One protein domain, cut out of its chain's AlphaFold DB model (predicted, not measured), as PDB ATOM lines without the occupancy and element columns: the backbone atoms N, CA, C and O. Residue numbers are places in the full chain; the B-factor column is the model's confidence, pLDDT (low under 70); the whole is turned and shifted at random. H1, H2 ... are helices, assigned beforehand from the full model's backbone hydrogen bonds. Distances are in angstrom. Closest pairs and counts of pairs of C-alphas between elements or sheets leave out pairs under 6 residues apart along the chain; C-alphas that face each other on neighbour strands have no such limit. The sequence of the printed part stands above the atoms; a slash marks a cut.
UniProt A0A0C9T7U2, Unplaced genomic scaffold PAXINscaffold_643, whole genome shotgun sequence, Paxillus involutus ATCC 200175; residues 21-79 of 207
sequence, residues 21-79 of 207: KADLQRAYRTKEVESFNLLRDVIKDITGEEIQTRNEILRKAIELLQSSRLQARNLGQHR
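This is residues 21 to 79 of the 207 residues of an uncharacterized protein of Paxillus involutus ATCC 200175 (UniProt A0A0C9T7U2). Two long helices, H1 then H2, meet near their ends as a wide V; between them residues 48 to 53 fold back, and H2 starts beside the last part of H1. The free arms, residues 21 to 32 of H1 and 65 to 79 of H2, make the length. The printed part has 59 residues, is all helix with no named strand, and is only just extended, close to loose, with a radius of gyration of the C-alphas of 15.8 A and spans of 54 by 24 by 16 A.

Look first at H1, residues 21 to 47, then H2, residues 54 to 79. They touch through residues 36 to 43 and 54 to 61 alone; the closest C-alphas, Arg 40 and Ile 57, are 6.1 A apart. They run the same way at a steep tilt of 49 degrees. In both helices every O i to N i+4 pair is within hydrogen-bond range.

Find C-alpha 21 at (99.801, 233.702, 288.673); H1 runs 38.9 A to C-alpha 47. H2 runs 37.6 A from C-alpha 54 at (96.117, 234.675, 263.801) to C-alpha 79 at (67.801, 214.046, 250.250).

The C-alphas farthest apart, Ala 22 and His 78, are 54.2 A apart. The printed part has no cut, and the link is short. Residues 74 to 79 have pLDDT under 70.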
ATOM      1  N   LYS A  21     100.634 232.989 289.664       83.69
ATOM      2  CA  LYS A  21      99.801 233.702 288.673       83.69
ATOM      3  C   LYS A  21     100.535 233.930 287.348       83.69
ATOM      4  O   LYS A  21      99.922 233.830 286.287       83.69
ATOM      5  N   ALA A  22     101.829 234.239 287.406       87.94
ATOM      6  CA  ALA A  22     102.639 234.482 286.215       87.94
ATOM      7  C   ALA A  22     102.871 233.184 285.429       87.94
ATOM      8  O   ALA A  22     102.761 233.174 284.200       87.94
ATOM      9  N   ASP A  23     103.115 232.084 286.142       91.19
ATOM     10  CA  ASP A  23     103.284 230.758 285.550       91.19
ATOM     11  C   ASP A  23     101.993 230.284 284.883       91.19
ATOM     12  O   ASP A  23     102.012 229.832 283.736       91.19
ATOM     13  N   LEU A  24     100.851 230.492 285.544       93.50
ATOM     14  CA  LEU A  24      99.545 230.186 284.971       93.50
ATOM     15  C   LEU A  24      99.286 230.989 283.686       93.50
ATOM     16  O   LEU A  24      98.878 230.425 282.673       93.50
ATOM     17  N   GLN A  25      99.572 232.295 283.679       95.38
ATOM     18  CA  GLN A  25      99.403 233.122 282.481       95.38
ATOM     19  C   GLN A  25     100.317 232.673 281.331       95.38
ATOM     20  O   GLN A  25      99.902 232.678 280.168       95.38
ATOM     21  N   ARG A  26     101.551 232.256 281.636       93.69
ATOM     22  CA  ARG A  26     102.474 231.689 280.644       93.69
ATOM     23  C   ARG A  26     101.934 230.380 280.066       93.69
ATOM     24  O   ARG A  26     101.964 230.204 278.847       93.69
ATOM     25  N   ALA A  27     101.399 229.500 280.912       94.31
ATOM     26  CA  ALA A  27     100.773 228.255 280.479       94.31
ATOM     27  C   ALA A  27      99.572 228.521 279.554       94.31
ATOM     28  O   ALA A  27      99.473 227.904 278.495       94.31
ATOM     29  N   TYR A  28      98.721 229.499 279.885       97.19
ATOM     30  CA  TYR A  28      97.606 229.905 279.020       97.19
ATOM     31  C   TYR A  28      98.073 230.398 277.650       97.19
ATOM     32  O   TYR A  28      97.552 229.945 276.634       97.19
ATOM     33  N   ARG A  29      99.080 231.280 277.599       96.69
ATOM     34  CA  ARG A  29      99.627 231.775 276.323       96.69
ATOM     35  C   ARG A  29     100.240 230.656 275.480       96.69
ATOM     36  O   ARG A  29     100.125 230.685 274.262       96.69
ATOM     37  N   THR A  30     100.860 229.669 276.122       97.81
ATOM     38  CA  THR A  30     101.449 228.508 275.434       97.81
ATOM     39  C   THR A  30     100.357 227.643 274.804       97.81
ATOM     40  O   THR A  30     100.391 227.408 273.599       97.81
ATOM     41  N   LYS A  31      99.325 227.283 275.579       97.56
ATOM     42  CA  LYS A  31      98.167 226.524 275.072       97.56
ATOM     43  C   LYS A  31      97.412 227.253 273.964       97.56
ATOM     44  O   LYS A  31      96.936 226.626 273.020       97.56
ATOM     45  N   GLU A  32      97.290 228.576 274.065       96.69
ATOM     46  CA  GLU A  32      96.677 229.388 273.013       96.69
ATOM     47  C   GLU A  32      97.460 229.250 271.698       96.69
ATOM     48  O   GLU A  32      96.872 228.982 270.653       96.69
ATOM     49  N   VAL A  33      98.792 229.373 271.746       97.56
ATOM     50  CA  VAL A  33      99.655 229.213 270.564       97.56
ATOM     51  C   VAL A  33      99.524 227.814 269.959       97.56
ATOM     52  O   VAL A  33      99.367 227.703 268.745       97.56
ATOM     53  N   GLU A  34      99.530 226.765 270.781       97.69
ATOM     54  CA  GLU A  34      99.316 225.381 270.329       97.69
ATOM     55  C   GLU A  34      97.962 225.213 269.628       97.69
ATOM     56  O   GLU A  34      97.889 224.620 268.554       97.69
ATOM     57  N   SER A  35      96.904 225.807 270.186       97.62
ATOM     58  CA  SER A  35      95.556 225.757 269.607       97.62
ATOM     59  C   SER A  35      95.491 226.453 268.245       97.62
ATOM     60  O   SER A  35      94.873 225.943 267.313       97.62
ATOM     61  N   PHE A  36      96.157 227.605 268.102       97.94
ATOM     62  CA  PHE A  36      96.255 228.303 266.817       97.94
ATOM     63  C   PHE A  36      97.077 227.526 265.787       97.94
ATOM     64  O   PHE A  36      96.726 227.548 264.609       97.94
ATOM     65  N   ASN A  37      98.145 226.845 266.208       97.62
ATOM     66  CA  ASN A  37      98.940 226.005 265.313       97.62
ATOM     67  C   ASN A  37      98.123 224.808 264.819       97.62
ATOM     68  O   ASN A  37      98.037 224.607 263.614       97.62
ATOM     69  N   LEU A  38      97.423 224.106 265.715       97.81
ATOM     70  CA  LEU A  38      96.542 223.004 265.328       97.81
ATOM     71  C   LEU A  38      95.458 223.464 264.345       97.81
ATOM     72  O   LEU A  38      95.200 222.803 263.344       97.81
ATOM     73  N   LEU A  39      94.831 224.616 264.607       97.81
ATOM     74  CA  LEU A  39      93.820 225.164 263.706       97.81
ATOM     75  C   LEU A  39      94.415 225.546 262.343       97.81
ATOM     76  O   LEU A  39      93.779 225.308 261.319       97.81
ATOM     77  N   ARG A  40      95.628 226.113 262.312       97.81
ATOM     78  CA  ARG A  40      96.348 226.395 261.063       97.81
ATOM     79  C   ARG A  40      96.587 225.113 260.269       97.81
ATOM     80  O   ARG A  40      96.316 225.119 259.072       97.81
ATOM     81  N   ASP A  41      97.060 224.055 260.919       97.81
ATOM     82  CA  ASP A  41      97.364 222.779 260.267       97.81
ATOM     83  C   ASP A  41      96.096 222.163 259.664       97.81
ATOM     84  O   ASP A  41      96.075 221.834 258.482       97.81
ATOM     85  N   VAL A  42      94.989 222.147 260.412       97.38
ATOM     86  CA  VAL A  42      93.688 221.682 259.902       97.38
ATOM     87  C   VAL A  42      93.218 222.506 258.702       97.38
ATOM     88  O   VAL A  42      92.718 221.948 257.728       97.38
ATOM     89  N   ILE A  43      93.360 223.836 258.744       96.94
ATOM     90  CA  ILE A  43      92.980 224.673 257.598       96.94
ATOM     91  C   ILE A  43      93.878 224.366 256.397       96.94
ATOM     92  O   ILE A  43      93.356 224.201 255.297       96.94
ATOM     93  N   LYS A  44      95.192 224.238 256.605       97.56
ATOM     94  CA  LYS A  44      96.159 223.895 255.556       97.56
ATOM     95  C   LYS A  44      95.841 222.544 254.919       97.56
ATOM     96  O   LYS A  44      95.897 222.437 253.699       97.56
ATOM     97  N   ASP A  45      95.444 221.553 255.706       97.50
ATOM     98  CA  ASP A  45      95.057 220.233 255.201       97.50
ATOM     99  C   ASP A  45      93.782 220.286 254.344       97.50
ATOM    100  O   ASP A  45      93.664 219.565 253.353       97.50
ATOM    101  N   ILE A  46      92.826 221.152 254.698       95.69
ATOM    102  CA  ILE A  46      91.547 221.285 253.983       95.69
ATOM    103  C   ILE A  46      91.688 222.133 252.714       95.69
ATOM    104  O   ILE A  46      91.097 221.803 251.685       95.69
ATOM    105  N   THR A  47      92.408 223.255 252.784       95.25
ATOM    106  CA  THR A  47      92.455 224.253 251.701       95.25
ATOM    107  C   THR A  47      93.733 224.194 250.873       95.25
ATOM    108  O   THR A  47      93.755 224.716 249.761       95.25
ATOM    109  N   GLY A  48      94.804 223.600 251.402       95.25
ATOM    110  CA  GLY A  48      96.153 223.682 250.840       95.25
ATOM    111  C   GLY A  48      96.828 225.047 251.029       95.25
ATOM    112  O   GLY A  48      97.958 225.233 250.578       95.25
ATOM    113  N   GLU A  49      96.167 226.012 251.675       94.06
ATOM    114  CA  GLU A  49      96.693 227.364 251.867       94.06
ATOM    115  C   GLU A  49      97.532 227.455 253.146       94.06
ATOM    116  O   GLU A  49      97.118 227.030 254.227       94.06
ATOM    117  N   GLU A  50      98.705 228.080 253.048       94.06
ATOM    118  CA  GLU A  50      99.537 228.361 254.213       94.06
ATOM    119  C   GLU A  50      99.193 229.724 254.815       94.06
ATOM    120  O   GLU A  50      99.528 230.779 254.275       94.06
ATOM    121  N   ILE A  51      98.519 229.695 255.961       93.94
ATOM    122  CA  ILE A  51      98.055 230.899 256.644       93.94
ATOM    123  C   ILE A  51      99.044 231.309 257.727       93.94
ATOM    124  O   ILE A  51      99.333 230.530 258.633       93.94
ATOM    125  N   GLN A  52      99.514 232.553 257.708       92.69
ATOM    126  CA  GLN A  52     100.568 232.984 258.626       92.69
ATOM    127  C   GLN A  52     100.027 233.682 259.874       92.69
ATOM    128  O   GLN A  52     100.530 233.436 260.974       92.69
ATOM    129  N   THR A  53      98.993 234.514 259.761       96.94
ATOM    130  CA  THR A  53      98.557 235.358 260.886       96.94
ATOM    131  C   THR A  53      97.368 234.778 261.655       96.94
ATOM    132  O   THR A  53      96.504 234.106 261.093       96.94
ATOM    133  N   ARG A  54      97.263 235.090 262.960       96.50
ATOM    134  CA  ARG A  54      96.117 234.675 263.801       96.50
ATOM    135  C   ARG A  54      94.771 235.139 263.225       96.50
ATOM    136  O   ARG A  54      93.809 234.383 263.243       96.50
ATOM    137  N   ASN A  55      94.710 236.359 262.689       97.62
ATOM    138  CA  ASN A  55      93.481 236.915 262.116       97.62
ATOM    139  C   ASN A  55      93.032 236.177 260.853       97.62
ATOM    140  O   ASN A  55      91.838 235.948 260.669       97.62
ATOM    141  N   GLU A  56      93.969 235.798 259.985       96.81
ATOM    142  CA  GLU A  56      93.647 235.013 258.794       96.81
ATOM    143  C   GLU A  56      93.177 233.605 259.168       96.81
ATOM    144  O   GLU A  56      92.200 233.138 258.586       96.81
ATOM    145  N   ILE A  57      93.802 232.975 260.176       97.38
ATOM    146  CA  ILE A  57      93.381 231.662 260.696       97.38
ATOM    147  C   ILE A  57      91.913 231.734 261.135       97.38
ATOM    148  O   ILE A  57      91.096 230.924 260.701       97.38
ATOM    149  N   LEU A  58      91.553 232.737 261.944       97.94
ATOM    150  CA  LEU A  58      90.173 232.916 262.406       97.94
ATOM    151  C   LEU A  58      89.207 233.200 261.251       97.94
ATOM    152  O   LEU A  58      88.131 232.608 261.192       97.94
ATOM    153  N   ARG A  59      89.585 234.077 260.313       97.38
ATOM    154  CA  ARG A  59      88.751 234.414 259.150       97.38
ATOM    155  C   ARG A  59      88.453 233.176 258.304       97.38
ATOM    156  O   ARG A  59      87.292 232.927 257.989       97.38
ATOM    157  N   LYS A  60      89.480 232.388 257.982       97.00
ATOM    158  CA  LYS A  60      89.342 231.165 257.182       97.00
ATOM    159  C   LYS A  60      88.583 230.074 257.929       97.00
ATOM    160  O   LYS A  60      87.733 229.425 257.331       97.00
ATOM    161  N   ALA A  61      88.790 229.922 259.237       96.56
ATOM    162  CA  ALA A  61      87.989 229.007 260.049       96.56
ATOM    163  C   ALA A  61      86.489 229.352 259.989       96.56
ATOM    164  O   ALA A  61      85.653 228.467 259.802       96.56
ATOM    165  N   ILE A  62      86.138 230.638 260.090       96.88
ATOM    166  CA  ILE A  62      84.747 231.099 259.971       96.88
ATOM    167  C   ILE A  62      84.190 230.799 258.572       96.88
ATOM    168  O   ILE A  62      83.080 230.279 258.458       96.88
ATOM    169  N   GLU A  63      84.956 231.084 257.519       95.81
ATOM    170  CA  GLU A  63      84.572 230.816 256.128       95.81
ATOM    171  C   GLU A  63      84.300 229.318 255.882       95.81
ATOM    172  O   GLU A  63      83.276 228.943 255.300       95.81
ATOM    173  N   LEU A  64      85.163 228.438 256.400       95.00
ATOM    174  CA  LEU A  64      84.998 226.984 256.313       95.00
ATOM    175  C   LEU A  64      83.763 226.491 257.081       95.00
ATOM    176  O   LEU A  64      82.991 225.675 256.574       95.00
ATOM    177  N   LEU A  65      83.515 227.019 258.281       94.50
ATOM    178  CA  LEU A  65      82.322 226.665 259.058       94.50
ATOM    179  C   LEU A  65      81.027 227.109 258.362       94.50
ATOM    180  O   LEU A  65      80.016 226.406 258.418       94.50
ATOM    181  N   GLN A  66      81.036 228.265 257.700       93.56
ATOM    182  CA  GLN A  66      79.878 228.766 256.960       93.56
ATOM    183  C   GLN A  66      79.629 227.973 255.674       93.56
ATOM    184  O   GLN A  66      78.494 227.560 255.426       93.56
ATOM    185  N   SER A  67      80.675 227.709 254.889       90.44
ATOM    186  CA  SER A  67      80.567 226.910 253.662       90.44
ATOM    187  C   SER A  67      80.097 225.482 253.952       90.44
ATOM    188  O   SER A  67      79.181 224.998 253.287       90.44
ATOM    189  N   SER A  68      80.611 224.849 255.011       81.81
ATOM    190  CA  SER A  68      80.153 223.532 255.471       81.81
ATOM    191  C   SER A  68      78.662 223.527 255.842       81.81
ATOM    192  O   SER A  68      77.912 222.642 255.426       81.81
ATOM    193  N   ARG A  69      78.174 224.561 256.541       82.19
ATOM    194  CA  ARG A  69      76.741 224.692 256.875       82.19
ATOM    195  C   ARG A  69      75.857 224.857 255.640       82.19
ATOM    196  O   ARG A  69      74.754 224.310 255.609       82.19
ATOM    197  N   LEU A  70      76.318 225.601 254.634       73.19
ATOM    198  CA  LEU A  70      75.600 225.751 253.367       73.19
ATOM    199  C   LEU A  70      75.557 224.427 252.597       73.19
ATOM    200  O   LEU A  70      74.491 224.031 252.128       73.19
ATOM    201  N   GLN A  71      76.671 223.694 252.542       75.88
ATOM    202  CA  GLN A  71      76.721 222.369 251.916       75.88
ATOM    203  C   GLN A  71      75.808 221.360 252.627       75.88
ATOM    204  O   GLN A  71      75.045 220.665 251.961       75.88
ATOM    205  N   ALA A  72      75.804 221.329 253.963       74.69
ATOM    206  CA  ALA A  72      74.928 220.451 254.741       74.69
ATOM    207  C   ALA A  72      73.436 220.749 254.509       74.69
ATOM    208  O   ALA A  72      72.623 219.830 254.411       74.69
ATOM    209  N   ARG A  73      73.068 222.030 254.363       72.75
ATOM    210  CA  ARG A  73      71.698 222.435 254.007       72.75
ATOM    211  C   ARG A  73      71.323 222.022 252.587       72.75
ATOM    212  O   ARG A  73      70.238 221.479 252.398       72.75
ATOM    213  N   ASN A  74      72.215 222.221 251.622       68.44
ATOM    214  CA  ASN A  74      71.976 221.823 250.235       68.44
ATOM    215  C   ASN A  74      71.833 220.295 250.110       68.44
ATOM    216  O   ASN A  74      70.880 219.818 249.499       68.44
ATOM    217  N   LEU A  75      72.699 219.512 250.767       69.44
ATOM    218  CA  LEU A  75      72.566 218.049 250.796       69.44
ATOM    219  C   LEU A  75      71.286 217.586 251.506       69.44
ATOM    220  O   LEU A  75      70.647 216.638 251.048       69.44
ATOM    221  N   GLY A  76      70.883 218.252 252.591       66.94
ATOM    222  CA  GLY A  76      69.622 217.964 253.278       66.94
ATOM    223  C   GLY A  76      68.396 218.186 252.386       66.94
ATOM    224  O   GLY A  76      67.463 217.385 252.418       66.94
ATOM    225  N   GLN A  77      68.416 219.219 251.538       60.78
ATOM    226  CA  GLN A  77      67.340 219.486 250.579       60.78
ATOM    227  C   GLN A  77      67.305 218.464 249.435       60.78
ATOM    228  O   GLN A  77      66.228 217.992 249.078       60.78
ATOM    229  N   HIS A  78      68.462 218.045 248.912       53.97
ATOM    230  CA  HIS A  78      68.515 217.011 247.870       53.97
ATOM    231  C   HIS A  78      68.108 215.617 248.369       53.97
ATOM    232  O   HIS A  78      67.636 214.805 247.578       53.97
ATOM    233  N   ARG A  79      68.238 215.328 249.671       52.47
ATOM    234  CA  ARG A  79      67.801 214.046 250.250       52.47
ATOM    235  C   ARG A  79      66.314 214.016 250.630       52.47
ATOM    236  O   ARG A  79      65.762 212.933 250.789       52.47
TER     237      ARG A  79